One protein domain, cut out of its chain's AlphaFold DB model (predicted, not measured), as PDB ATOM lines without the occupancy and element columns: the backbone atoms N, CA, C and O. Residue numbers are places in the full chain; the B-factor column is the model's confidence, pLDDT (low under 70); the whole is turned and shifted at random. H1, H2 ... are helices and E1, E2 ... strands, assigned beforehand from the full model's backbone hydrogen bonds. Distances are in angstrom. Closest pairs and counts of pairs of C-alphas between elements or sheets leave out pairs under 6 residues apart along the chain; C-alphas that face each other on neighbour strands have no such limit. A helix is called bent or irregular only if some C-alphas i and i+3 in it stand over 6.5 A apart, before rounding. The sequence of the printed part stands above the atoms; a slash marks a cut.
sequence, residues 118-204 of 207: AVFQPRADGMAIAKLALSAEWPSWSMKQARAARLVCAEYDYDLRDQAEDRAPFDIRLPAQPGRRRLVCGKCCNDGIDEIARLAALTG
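Overview. This is residues 118 to 204 of the 207 residues of an uncharacterized protein of Streptomyces sp. SID4944 (UniProt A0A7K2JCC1). Two small strand hairpins, E1 with E2 and E3 with E4, meet in the middle of an elongated domain where E3 packs on E1, and the long kinked helix H2 packs on both and runs out to one end. The short helix H1 lies toward the opposite end, joined to the hairpins by stretches with no named element. The printed part has 87 residues, with two named helices and four named strands in the order E1, E2, H1, E3, E4, H2; each sheet has two antiparallel strands. The class is mixed, helices and strands, though only 43 residues are in named elements, under half. The whole is compact, with a radius of gyration of the C-alphas of 13.1 A, and spans 43 by 24 by 21 A.

Arrangement. E1, residues 118 to 123, and E2, residues 126 to 132, form an antiparallel hairpin at 145 degrees, with N 121 and O 128 at 2.8 A and N 128 and O 121 at 2.9 A, within hydrogen-bond range. E3, residues 169 to 171, has 11 pairs of C-alphas within 8 A of E1; the closest are those of Phe 120 and Phe 170, 4.6 A apart. E3 and E4, residues 183 to 185, form a second antiparallel hairpin at 137 degrees, with N 170 and O 184 within hydrogen-bond range at 2.8 A. E1 and E4 are near each other, with 7 pairs of C-alphas within 10 A. H2, residues 186 to 203, has 9 pairs of C-alphas within 8 A of E1, the closest those of Pro 122 and Ile 196 at 5.3 A. Between H2 and E3 the closest C-alphas are those of Gly 192 and Phe 170, 6.6 A apart. H1, residues 143 to 148, is apart from E1, E4 and H2. In H1 every O i to N i+4 pair is within hydrogen-bond range; in H2, 9 of 14 are.

Along the chain. E1 begins with C-alpha 118 at (-0.897, 73.124, 127.868) and is 15.7 A long; E2 is 19.4 A. H1 begins with C-alpha 143 at (-13.461, 63.666, 135.922) and is 8.6 A long. E3 and E4 are 6.8 A each. H2 is 23.5 A long and ends with C-alpha 203 at (23.300, 69.759, 135.523). It has a kink of 39 degrees near residue 194 and is irregular, with C-alphas 191 and 194 7.9 A apart.

Size, cuts and confidence. The two farthest C-alphas, those of Ser 140 and Gly 204, are 43.3 A apart. The printed part has no cut. The links from H1 to E3, 20 residues, and from E3 to E4, 11 residues, are long. The mean pLDDT of the printed part is 90.0, and no printed residue is under 70.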
ATOM      1  N   ALA A 118      -2.243  72.629 127.613       91.19
ATOM      2  CA  ALA A 118      -0.897  73.124 127.868       91.19
ATOM      3  C   ALA A 118      -0.449  72.765 129.289       91.19
ATOM      4  O   ALA A 118      -1.233  72.848 130.231       91.19
ATOM      5  N   VAL A 119       0.814  72.373 129.432       93.69
ATOM      6  CA  VAL A 119       1.469  72.107 130.712       93.69
ATOM      7  C   VAL A 119       2.797  72.839 130.782       93.69
ATOM      8  O   VAL A 119       3.511  72.960 129.785       93.69
ATOM      9  N   PHE A 120       3.135  73.292 131.977       95.38
ATOM     10  CA  PHE A 120       4.417  73.896 132.291       95.38
ATOM     11  C   PHE A 120       5.400  72.794 132.677       95.38
ATOM     12  O   PHE A 120       5.131  71.972 133.550       95.38
ATOM     13  N   GLN A 121       6.528  72.727 131.991       95.50
ATOM     14  CA  GLN A 121       7.551  71.720 132.210       95.50
ATOM     15  C   GLN A 121       8.826  72.405 132.705       95.50
ATOM     16  O   GLN A 121       9.539  73.003 131.889       95.50
ATOM     17  N   PRO A 122       9.137  72.295 134.008       94.81
ATOM     18  CA  PRO A 122      10.422  72.716 134.544       94.81
ATOM     19  C   PRO A 122      11.585  72.032 133.829       94.81
ATOM     20  O   PRO A 122      11.558  70.830 133.541       94.81
ATOM     21  N   ARG A 123      12.617  72.815 133.550       93.31
ATOM     22  CA  ARG A 123      13.901  72.406 132.985       93.31
ATOM     23  C   ARG A 123      15.017  73.036 133.811       93.31
ATOM     24  O   ARG A 123      14.780  73.950 134.592       93.31
ATOM     25  N   ALA A 124      16.238  72.543 133.637       91.69
ATOM     26  CA  ALA A 124      17.397  73.091 134.339       91.69
ATOM     27  C   ALA A 124      17.664  74.567 133.987       91.69
ATOM     28  O   ALA A 124      18.173  75.308 134.816       91.69
ATOM     29  N   ASP A 125      17.306  74.981 132.772       92.75
ATOM     30  CA  ASP A 125      17.519  76.314 132.209       92.75
ATOM     31  C   ASP A 125      16.266  77.208 132.244       92.75
ATOM     32  O   ASP A 125      16.301  78.336 131.756       92.75
ATOM     33  N   GLY A 126      15.153  76.731 132.813       93.88
ATOM     34  CA  GLY A 126      13.930  77.520 132.946       93.88
ATOM     35  C   GLY A 126      12.648  76.711 132.793       93.88
ATOM     36  O   GLY A 126      12.570  75.543 133.163       93.88
ATOM     37  N   MET A 127      11.610  77.351 132.258       95.94
ATOM     38  CA  MET A 127      10.281  76.762 132.096       95.94
ATOM     39  C   MET A 127       9.937  76.613 130.616       95.94
ATOM     40  O   MET A 127      10.015  77.575 129.855       95.94
ATOM     41  N   ALA A 128       9.501  75.423 130.208       95.19
ATOM     42  CA  ALA A 128       8.958  75.195 128.874       95.19
ATOM     43  C   ALA A 128       7.442  75.001 128.918       95.19
ATOM     44  O   ALA A 128       6.904  74.468 129.883       95.19
ATOM     45  N   ILE A 129       6.759  75.371 127.838       94.44
ATOM     46  CA  ILE A 129       5.348  75.034 127.638       94.44
ATOM     47  C   ILE A 129       5.288  73.823 126.709       94.44
ATOM     48  O   ILE A 129       5.784  73.867 125.583       94.44
ATOM     49  N   ALA A 130       4.682  72.738 127.180       91.88
ATOM     50  CA  ALA A 130       4.416  71.544 126.390       91.88
ATOM     51  C   ALA A 130       2.907  71.382 126.188       91.88
ATOM     52  O   ALA A 130       2.116  71.654 127.085       91.88
ATOM     53  N   LYS A 131       2.490  70.918 125.010       90.62
ATOM     54  CA  LYS A 131       1.083  70.625 124.710       90.62
ATOM     55  C   LYS A 131       0.867  69.120 124.695       90.62
ATOM     56  O   LYS A 131       1.674  68.379 124.136       90.62
ATOM     57  N   LEU A 132      -0.217  68.659 125.309       89.38
ATOM     58  CA  LEU A 132      -0.603  67.254 125.235       89.38
ATOM     59  C   LEU A 132      -1.399  66.988 123.953       89.38
ATOM     60  O   LEU A 132      -2.367  67.687 123.672       89.38
ATOM     61  N   ALA A 133      -1.030  65.937 123.219       87.38
ATOM     62  CA  ALA A 133      -1.692  65.512 121.983       87.38
ATOM     63  C   ALA A 133      -3.035  64.797 122.250       87.38
ATOM     64  O   ALA A 133      -3.199  63.612 121.975       87.38
ATOM     65  N   LEU A 134      -3.998  65.474 122.869       89.19
ATOM     66  CA  LEU A 134      -5.319  64.912 123.163       89.19
ATOM     67  C   LEU A 134      -6.282  65.142 121.982       89.19
ATOM     68  O   LEU A 134      -6.220  66.180 121.327       89.19
ATOM     69  N   SER A 135      -7.191  64.195 121.716       86.69
ATOM     70  CA  SER A 135      -8.236  64.365 120.683       86.69
ATOM     71  C   SER A 135      -9.274  65.397 121.115       86.69
ATOM     72  O   SER A 135      -9.663  65.352 122.282       86.69
ATOM     73  N   ALA A 136      -9.837  66.189 120.205       85.06
ATOM     74  CA  ALA A 136     -10.777  67.287 120.483       85.06
ATOM     75  C   ALA A 136     -12.113  66.891 121.158       85.06
ATOM     76  O   ALA A 136     -12.987  67.727 121.368       85.06
ATOM     77  N   GLU A 137     -12.311  65.613 121.498       82.75
ATOM     78  CA  GLU A 137     -13.334  65.207 122.463       82.75
ATOM     79  C   GLU A 137     -12.995  65.651 123.898       82.75
ATOM     80  O   GLU A 137     -13.900  65.876 124.704       82.75
ATOM     81  N   TRP A 138     -11.715  65.821 124.234       78.12
ATOM     82  CA  TRP A 138     -11.355  66.642 125.388       78.12
ATOM     83  C   TRP A 138     -11.725  68.111 125.048       78.12
ATOM     84  O   TRP A 138     -11.626  68.496 123.887       78.12
ATOM     85  N   PRO A 139     -12.203  68.936 125.994       76.06
ATOM     86  CA  PRO A 139     -12.276  68.727 127.440       76.06
ATOM     87  C   PRO A 139     -13.570  68.094 127.951       76.06
ATOM     88  O   PRO A 139     -13.694  67.939 129.163       76.06
ATOM     89  N   SER A 140     -14.512  67.696 127.088       81.88
ATOM     90  CA  SER A 140     -15.833  67.184 127.519       81.88
ATOM     91  C   SER A 140     -15.777  65.895 128.359       81.88
ATOM     92  O   SER A 140     -16.787  65.414 128.871       81.88
ATOM     93  N   TRP A 141     -14.585  65.321 128.509       86.31
ATOM     94  CA  TRP A 141     -14.302  64.163 129.337       86.31
ATOM     95  C   TRP A 141     -14.785  64.334 130.784       86.31
ATOM     96  O   TRP A 141     -14.683  65.391 131.403       86.31
ATOM     97  N   SER A 142     -15.277  63.246 131.362       87.50
ATOM     98  CA  SER A 142     -15.623  63.185 132.783       87.50
ATOM     99  C   SER A 142     -14.381  63.302 133.674       87.50
ATOM    100  O   SER A 142     -13.271  62.961 133.260       87.50
ATOM    101  N   MET A 143     -14.564  63.658 134.949       88.62
ATOM    102  CA  MET A 143     -13.461  63.666 135.922       88.62
ATOM    103  C   MET A 143     -12.774  62.291 136.046       88.62
ATOM    104  O   MET A 143     -11.566  62.192 136.241       88.62
ATOM    105  N   LYS A 144     -13.513  61.188 135.853       88.56
ATOM    106  CA  LYS A 144     -12.927  59.835 135.814       88.56
ATOM    107  C   LYS A 144     -11.948  59.666 134.649       88.56
ATOM    108  O   LYS A 144     -10.870  59.106 134.836       88.56
ATOM    109  N   GLN A 145     -12.307  60.159 133.466       88.12
ATOM    110  CA  GLN A 145     -11.425  60.148 132.297       88.12
ATOM    111  C   GLN A 145     -10.238  61.098 132.485       88.12
ATOM    112  O   GLN A 145      -9.121  60.727 132.136       88.12
ATOM    113  N   ALA A 146     -10.442  62.267 133.100       89.62
ATOM    114  CA  ALA A 146      -9.361  63.192 133.439       89.62
ATOM    115  C   ALA A 146      -8.323  62.544 134.368       89.62
ATOM    116  O   ALA A 146      -7.127  62.591 134.078       89.62
ATOM    117  N   ARG A 147      -8.766  61.845 135.424       90.12
ATOM    118  CA  ARG A 147      -7.882  61.057 136.305       90.12
ATOM    119  C   ARG A 147      -7.107  59.992 135.533       90.12
ATOM    120  O   ARG A 147      -5.888  59.907 135.659       90.12
ATOM    121  N   ALA A 148      -7.793  59.210 134.697       88.81
ATOM    122  CA  ALA A 148      -7.165  58.161 133.890       88.81
ATOM    123  C   ALA A 148      -6.134  58.724 132.890       88.81
ATOM    124  O   ALA A 148      -5.064  58.143 132.707       88.81
ATOM    125  N   ALA A 149      -6.410  59.892 132.303       88.50
ATOM    126  CA  ALA A 149      -5.498  60.623 131.423       88.50
ATOM    127  C   ALA A 149      -4.418  61.427 132.181       88.50
ATOM    128  O   ALA A 149      -3.524  62.006 131.554       88.50
ATOM    129  N   ARG A 150      -4.454  61.430 133.523       91.31
ATOM    130  CA  ARG A 150      -3.564  62.196 134.412       91.31
ATOM    131  C   ARG A 150      -3.589  63.695 134.120       91.31
ATOM    132  O   ARG A 150      -2.537  64.312 133.989       91.31
ATOM    133  N   LEU A 151      -4.794  64.239 133.990       92.38
ATOM    134  CA  LEU A 151      -5.084  65.669 133.824       92.38
ATOM    135  C   LEU A 151      -5.529  66.319 135.143       92.38
ATOM    136  O   LEU A 151      -6.145  67.377 135.149       92.38
ATOM    137  N   VAL A 152      -5.246  65.657 136.262       94.38
ATOM    138  CA  VAL A 152      -5.608  66.088 137.613       94.38
ATOM    139  C   VAL A 152      -4.337  66.269 138.427       94.38
ATOM    140  O   VAL A 152      -3.321  65.629 138.137       94.38
ATOM    141  N   CYS A 153      -4.387  67.113 139.452       95.56
ATOM    142  CA  CYS A 153      -3.248  67.288 140.339       95.56
ATOM    143  C   CYS A 153      -2.962  65.997 141.114       95.56
ATOM    144  O   CYS A 153      -3.839  65.460 141.788       95.56
ATOM    145  N   ALA A 154      -1.712  65.541 141.086       94.94
ATOM    146  CA  ALA A 154      -1.276  64.339 141.781       94.94
ATOM    147  C   ALA A 154      -1.303  64.450 143.318       94.94
ATOM    148  O   ALA A 154      -1.292  63.413 143.973       94.94
ATOM    149  N   GLU A 155      -1.324  65.663 143.884       94.50
ATOM    150  CA  GLU A 155      -1.287  65.878 145.343       94.50
ATOM    151  C   GLU A 155      -2.678  65.958 145.984       94.50
ATOM    152  O   GLU A 155      -2.880  65.484 147.097       94.50
ATOM    153  N   TYR A 156      -3.654  66.563 145.303       91.56
ATOM    154  CA  TYR A 156      -4.975  66.839 145.888       91.56
ATOM    155  C   TYR A 156      -6.143  66.593 144.922       91.56
ATOM    156  O   TYR A 156      -7.260  67.027 145.185       91.56
ATOM    157  N   ASP A 157      -5.890  65.897 143.806       93.50
ATOM    158  CA  ASP A 157      -6.901  65.367 142.874       93.50
ATOM    159  C   ASP A 157      -7.853  66.416 142.269       93.50
ATOM    160  O   ASP A 157      -8.976  66.127 141.861       93.50
ATOM    161  N   TYR A 158      -7.392  67.661 142.185       93.50
ATOM    162  CA  TYR A 158      -8.116  68.742 141.526       93.50
ATOM    163  C   TYR A 158      -8.027  68.657 140.015       93.50
ATOM    164  O   TYR A 158      -6.991  68.276 139.465       93.50
ATOM    165  N   ASP A 159      -9.106  69.066 139.360       92.62
ATOM    166  CA  ASP A 159      -9.214  69.075 137.915       92.62
ATOM    167  C   ASP A 159      -8.422  70.240 137.311       92.62
ATOM    168  O   ASP A 159      -8.833  71.395 137.357       92.62
ATOM    169  N   LEU A 160      -7.258  69.945 136.729       92.19
ATOM    170  CA  LEU A 160      -6.393  70.979 136.153       92.19
ATOM    171  C   LEU A 160      -6.935  71.524 134.822       92.19
ATOM    172  O   LEU A 160      -6.344  72.431 134.239       92.19
ATOM    173  N   ARG A 161      -8.050  70.979 134.328       88.62
ATOM    174  CA  ARG A 161      -8.739  71.465 133.127       88.62
ATOM    175  C   ARG A 161      -9.569  72.713 133.395       88.62
ATOM    176  O   ARG A 161      -9.873  73.416 132.439       88.62
ATOM    177  N   ASP A 162      -9.874  73.003 134.657       84.50
ATOM    178  CA  ASP A 162     -10.616  74.202 135.056       84.50
ATOM    179  C   ASP A 162      -9.779  75.489 134.909       84.50
ATOM    180  O   ASP A 162     -10.313  76.581 135.063       84.50
ATOM    181  N   GLN A 163      -8.474  75.367 134.605       73.38
ATOM    182  CA  GLN A 163      -7.545  76.465 134.288       73.38
ATOM    183  C   GLN A 163      -7.596  77.657 135.262       73.38
ATOM    184  O   GLN A 163      -7.396  78.802 134.861       73.38
ATOM    185  N   ALA A 164      -7.831  77.405 136.553       82.94
ATOM    186  CA  ALA A 164      -7.726  78.456 137.557       82.94
ATOM    187  C   ALA A 164      -6.306  79.050 137.553       82.94
ATOM    188  O   ALA A 164      -5.320  78.311 137.524       82.94
ATOM    189  N   GLU A 165      -6.223  80.382 137.585       77.69
ATOM    190  CA  GLU A 165      -4.987  81.162 137.416       77.69
ATOM    191  C   GLU A 165      -3.877  80.733 138.388       77.69
ATOM    192  O   GLU A 165      -2.712  80.626 138.018       77.69
ATOM    193  N   ASP A 166      -4.251  80.371 139.614       83.69
ATOM    194  CA  ASP A 166      -3.348  79.924 140.676       83.69
ATOM    195  C   ASP A 166      -3.117  78.398 140.702       83.69
ATOM    196  O   ASP A 166      -2.494  77.861 141.621       83.69
ATOM    197  N   ARG A 167      -3.646  77.654 139.728       88.44
ATOM    198  CA  ARG A 167      -3.569  76.184 139.650       88.44
ATOM    199  C   ARG A 167      -3.180  75.704 138.258       88.44
ATOM    200  O   ARG A 167      -3.632  74.645 137.820       88.44
ATOM    201  N   ALA A 168      -2.288  76.442 137.606       92.56
ATOM    202  CA  ALA A 168      -1.665  76.019 136.363       92.56
ATOM    203  C   ALA A 168      -1.070  74.591 136.474       92.56
ATOM    204  O   ALA A 168      -0.557  74.222 137.537       92.56
ATOM    205  N   PRO A 169      -1.154  73.762 135.417       95.19
ATOM    206  CA  PRO A 169      -0.649  72.389 135.424       95.19
ATOM    207  C   PRO A 169       0.862  72.318 135.153       95.19
ATOM    208  O   PRO A 169       1.312  72.635 134.053       95.19
ATOM    209  N   PHE A 170       1.638  71.802 136.107       95.50
ATOM    210  CA  PHE A 170       3.080  71.567 135.976       95.50
ATOM    211  C   PHE A 170       3.405  70.071 135.849       95.50
ATOM    212  O   PHE A 170       2.945  69.277 136.668       95.50
ATOM    213  N   ASP A 171       4.213  69.663 134.863       95.81
ATOM    214  CA  ASP A 171       4.742  68.290 134.735       95.81
ATOM    215  C   ASP A 171       5.982  68.097 135.623       95.81
ATOM    216  O   ASP A 171       7.120  68.204 135.165       95.81
ATOM    217  N   ILE A 172       5.752  67.809 136.908       94.50
ATOM    218  CA  ILE A 172       6.798  67.569 137.911       94.50
ATOM    219  C   ILE A 172       7.115  66.077 137.978       94.50
ATOM    220  O   ILE A 172       6.426  65.297 138.645       94.50
ATOM    221  N   ARG A 173       8.175  65.659 137.286       89.25
ATOM    222  CA  ARG A 173       8.533  64.241 137.173       89.25
ATOM    223  C   ARG A 173       9.250  63.740 138.420       89.25
ATOM    224  O   ARG A 173      10.188  64.353 138.911       89.25
ATOM    225  N   LEU A 174       8.844  62.568 138.906       86.12
ATOM    226  CA  LEU A 174       9.526  61.941 140.038       86.12
ATOM    227  C   LEU A 174      10.890  61.394 139.595       86.12
ATOM    228  O   LEU A 174      10.938  60.698 138.575       86.12
ATOM    229  N   PRO A 175      11.966  61.577 140.385       83.19
ATOM    230  CA  PRO A 175      13.282  61.017 140.070       83.19
ATOM    231  C   PRO A 175      13.265  59.499 139.849       83.19
ATOM    232  O   PRO A 175      13.970  58.989 138.987       83.19
ATOM    233  N   ALA A 176      12.411  58.776 140.582       84.75
ATOM    234  CA  ALA A 176      12.258  57.329 140.441       84.75
ATOM    235  C   ALA A 176      11.533  56.903 139.144       84.75
ATOM    236  O   ALA A 176      11.582  55.733 138.776       84.75
ATOM    237  N   GLN A 177      10.815  57.815 138.473       83.44
ATOM    238  CA  GLN A 177      10.025  57.533 137.264       83.44
ATOM    239  C   GLN A 177      10.101  58.702 136.257       83.44
ATOM    240  O   GLN A 177       9.072  59.293 135.918       83.44
ATOM    241  N   PRO A 178      11.292  59.027 135.719       77.81
ATOM    242  CA  PRO A 178      11.507  60.231 134.906       77.81
ATOM    243  C   PRO A 178      10.804  60.196 133.537       77.81
ATOM    244  O   PRO A 178      10.635  61.230 132.893       77.81
ATOM    245  N   GLY A 179      10.374  59.018 133.073       80.94
ATOM    246  CA  GLY A 179       9.570  58.864 131.853       80.94
ATOM    247  C   GLY A 179       8.062  59.014 132.074       80.94
ATOM    248  O   GLY A 179       7.292  59.018 131.116       80.94
ATOM    249  N   ARG A 180       7.606  59.109 133.329       84.75
ATOM    250  CA  ARG A 180       6.184  59.114 133.664       84.75
ATOM    251  C   ARG A 180       5.713  60.537 133.950       84.75
ATOM    252  O   ARG A 180       6.082  61.111 134.967       84.75
ATOM    253  N   ARG A 181       4.815  61.053 133.099       89.12
ATOM    254  CA  ARG A 181       4.131  62.334 133.343       89.12
ATOM    255  C   ARG A 181       3.423  62.323 134.694       89.12
ATOM    256  O   ARG A 181       2.672  61.373 134.984       89.12
ATOM    257  N   ARG A 182       3.618  63.398 135.456       93.38
ATOM    258  CA  ARG A 182       2.975  63.652 136.745       93.38
ATOM    259  C   ARG A 182       2.622  65.130 136.829       93.38
ATOM    260  O   ARG A 182       3.495  65.970 136.983       93.38
ATOM    261  N   LEU A 183       1.328  65.423 136.745       95.62
ATOM    262  CA  LEU A 183       0.858  66.795 136.843       95.62
ATOM    263  C   LEU A 183       0.636  67.199 138.299       95.62
ATOM    264  O   LEU A 183       0.011  66.465 139.062       95.62
ATOM    265  N   VAL A 184       1.131  68.371 138.664       95.81
ATOM    266  CA  VAL A 184       0.937  69.023 139.961       95.81
ATOM    267  C   VAL A 184       0.502  70.455 139.686       95.81
ATOM    268  O   VAL A 184       0.931  71.038 138.697       95.81
ATOM    269  N   CYS A 185      -0.370  71.034 140.505       95.69
ATOM    270  CA  CYS A 185      -0.714  72.442 140.315       95.69
ATOM    271  C   CYS A 185       0.388  73.373 140.835       95.69
ATOM    272  O   CYS A 185       1.153  72.982 141.722       95.69
ATOM    273  N   GLY A 186       0.367  74.627 140.380       93.81
ATOM    274  CA  GLY A 186       1.244  75.698 140.863       93.81
ATOM    275  C   GLY A 186       1.360  75.782 142.385       93.81
ATOM    276  O   GLY A 186       2.450  75.598 142.926       93.81
ATOM    277  N   LYS A 187       0.231  75.879 143.106       94.19
ATOM    278  CA  LYS A 187       0.221  75.896 144.588       94.19
ATOM    279  C   LYS A 187       0.945  74.733 145.254       94.19
ATOM    280  O   LYS A 187       1.481  74.898 146.342       94.19
ATOM    281  N   CYS A 188       0.908  73.547 144.656       94.75
ATOM    282  CA  CYS A 188       1.489  72.353 145.262       94.75
ATOM    283  C   CYS A 188       2.953  72.134 144.900       94.75
ATOM    284  O   CYS A 188       3.600  71.312 145.540       94.75
ATOM    285  N   CYS A 189       3.470  72.830 143.890       93.81
ATOM    286  CA  CYS A 189       4.857  72.690 143.452       93.81
ATOM    287  C   CYS A 189       5.625  74.013 143.426       93.81
ATOM    288  O   CYS A 189       6.669  74.074 142.781       93.81
ATOM    289  N   ASN A 190       5.111  75.050 144.097       95.25
ATOM    290  CA  ASN A 190       5.701  76.389 144.102       95.25
ATOM    291  C   ASN A 190       5.969  76.895 142.671       95.25
ATOM    292  O   ASN A 190       7.087  77.270 142.325       95.25
ATOM    293  N   ASP A 191       4.963  76.758 141.801       94.38
ATOM    294  CA  ASP A 191       5.033  77.096 140.371       94.38
ATOM    295  C   ASP A 191       6.232  76.464 139.633       94.38
ATOM    296  O   ASP A 191       6.778  77.005 138.670       94.38
ATOM    297  N   GLY A 192       6.665  75.290 140.101       93.31
ATOM    298  CA  GLY A 192       7.783  74.535 139.544       93.31
ATOM    299  C   GLY A 192       9.166  75.118 139.844       93.31
ATOM    300  O   GLY A 192      10.152  74.544 139.381       93.31
ATOM    301  N   ILE A 193       9.269  76.202 140.621       95.12
ATOM    302  CA  ILE A 193      10.539  76.869 140.957       95.12
ATOM    303  C   ILE A 193      11.486  75.901 141.670       95.12
ATOM    304  O   ILE A 193      12.659  75.791 141.305       95.12
ATOM    305  N   ASP A 194      10.963  75.142 142.634       94.06
ATOM    306  CA  ASP A 194      11.746  74.170 143.403       94.06
ATOM    307  C   ASP A 194      12.334  73.081 142.489       94.06
ATOM    308  O   ASP A 194      13.473  72.639 142.666       94.06
ATOM    309  N   GLU A 195      11.576  72.671 141.468       94.56
ATOM    310  CA  GLU A 195      12.008  71.658 140.507       94.56
ATOM    311  C   GLU A 195      13.053  72.207 139.528       94.56
ATOM    312  O   GLU A 195      14.021  71.505 139.234       94.56
ATOM    313  N   ILE A 196      12.927  73.463 139.077       94.44
ATOM    314  CA  ILE A 196      13.969  74.134 138.279       94.44
ATOM    315  C   ILE A 196      15.285  74.156 139.059       94.44
ATOM    316  O   ILE A 196      16.306  73.702 138.545       94.44
ATOM    317  N   ALA A 197      15.264  74.614 140.317       93.81
ATOM    318  CA  ALA A 197      16.460  74.689 141.155       93.81
ATOM    319  C   ALA A 197      17.117  73.309 141.341       93.81
ATOM    320  O   ALA A 197      18.336  73.162 141.219       93.81
ATOM    321  N   ARG A 198      16.304  72.268 141.567       92.81
ATOM    322  CA  ARG A 198      16.780  70.882 141.667       92.81
ATOM    323  C   ARG A 198      17.436  70.402 140.367       92.81
ATOM    324  O   ARG A 198      18.478  69.749 140.417       92.81
ATOM    325  N   LEU A 199      16.837  70.691 139.210       92.62
ATOM    326  CA  LEU A 199      17.364  70.303 137.897       92.62
ATOM    327  C   LEU A 199      18.643  71.077 137.534       92.62
ATOM    328  O   LEU A 199      19.588  70.479 137.014       92.62
ATOM    329  N   ALA A 200      18.711  72.369 137.854       91.88
ATOM    330  CA  ALA A 200      19.901  73.201 137.677       91.88
ATOM    331  C   ALA A 200      21.095  72.636 138.469       91.88
ATOM    332  O   ALA A 200      22.158  72.376 137.900       91.88
ATOM    333  N   ALA A 201      20.877  72.290 139.745       91.25
ATOM    334  CA  ALA A 201      21.899  71.680 140.599       91.25
ATOM    335  C   ALA A 201      22.431  70.341 140.051       91.25
ATOM    336  O   ALA A 201      23.623  70.056 140.163       91.25
ATOM    337  N   LEU A 202      21.576  69.526 139.422       88.50
ATOM    338  CA  LEU A 202      21.979  68.249 138.818       88.50
ATOM    339  C   LEU A 202      22.786  68.403 137.525       88.50
ATOM    340  O   LEU A 202      23.559  67.510 137.184       88.50
ATOM    341  N   THR A 203      22.598  69.502 136.793       83.62
ATOM    342  CA  THR A 203      23.300  69.759 135.523       83.62
ATOM    343  C   THR A 203      24.605  70.531 135.705       83.62
ATOM    344  O   THR A 203      25.339  70.712 134.739       83.62
ATOM    345  N   GLY A 204      24.922  70.956 136.935       71.88
ATOM    346  CA  GLY A 204      26.101  71.772 137.223       71.88
ATOM    347  C   GLY A 204      25.990  73.206 136.700       71.88
ATOM    348  O   GLY A 204      27.007  73.888 136.600       71.88
TER     349      GLY A 204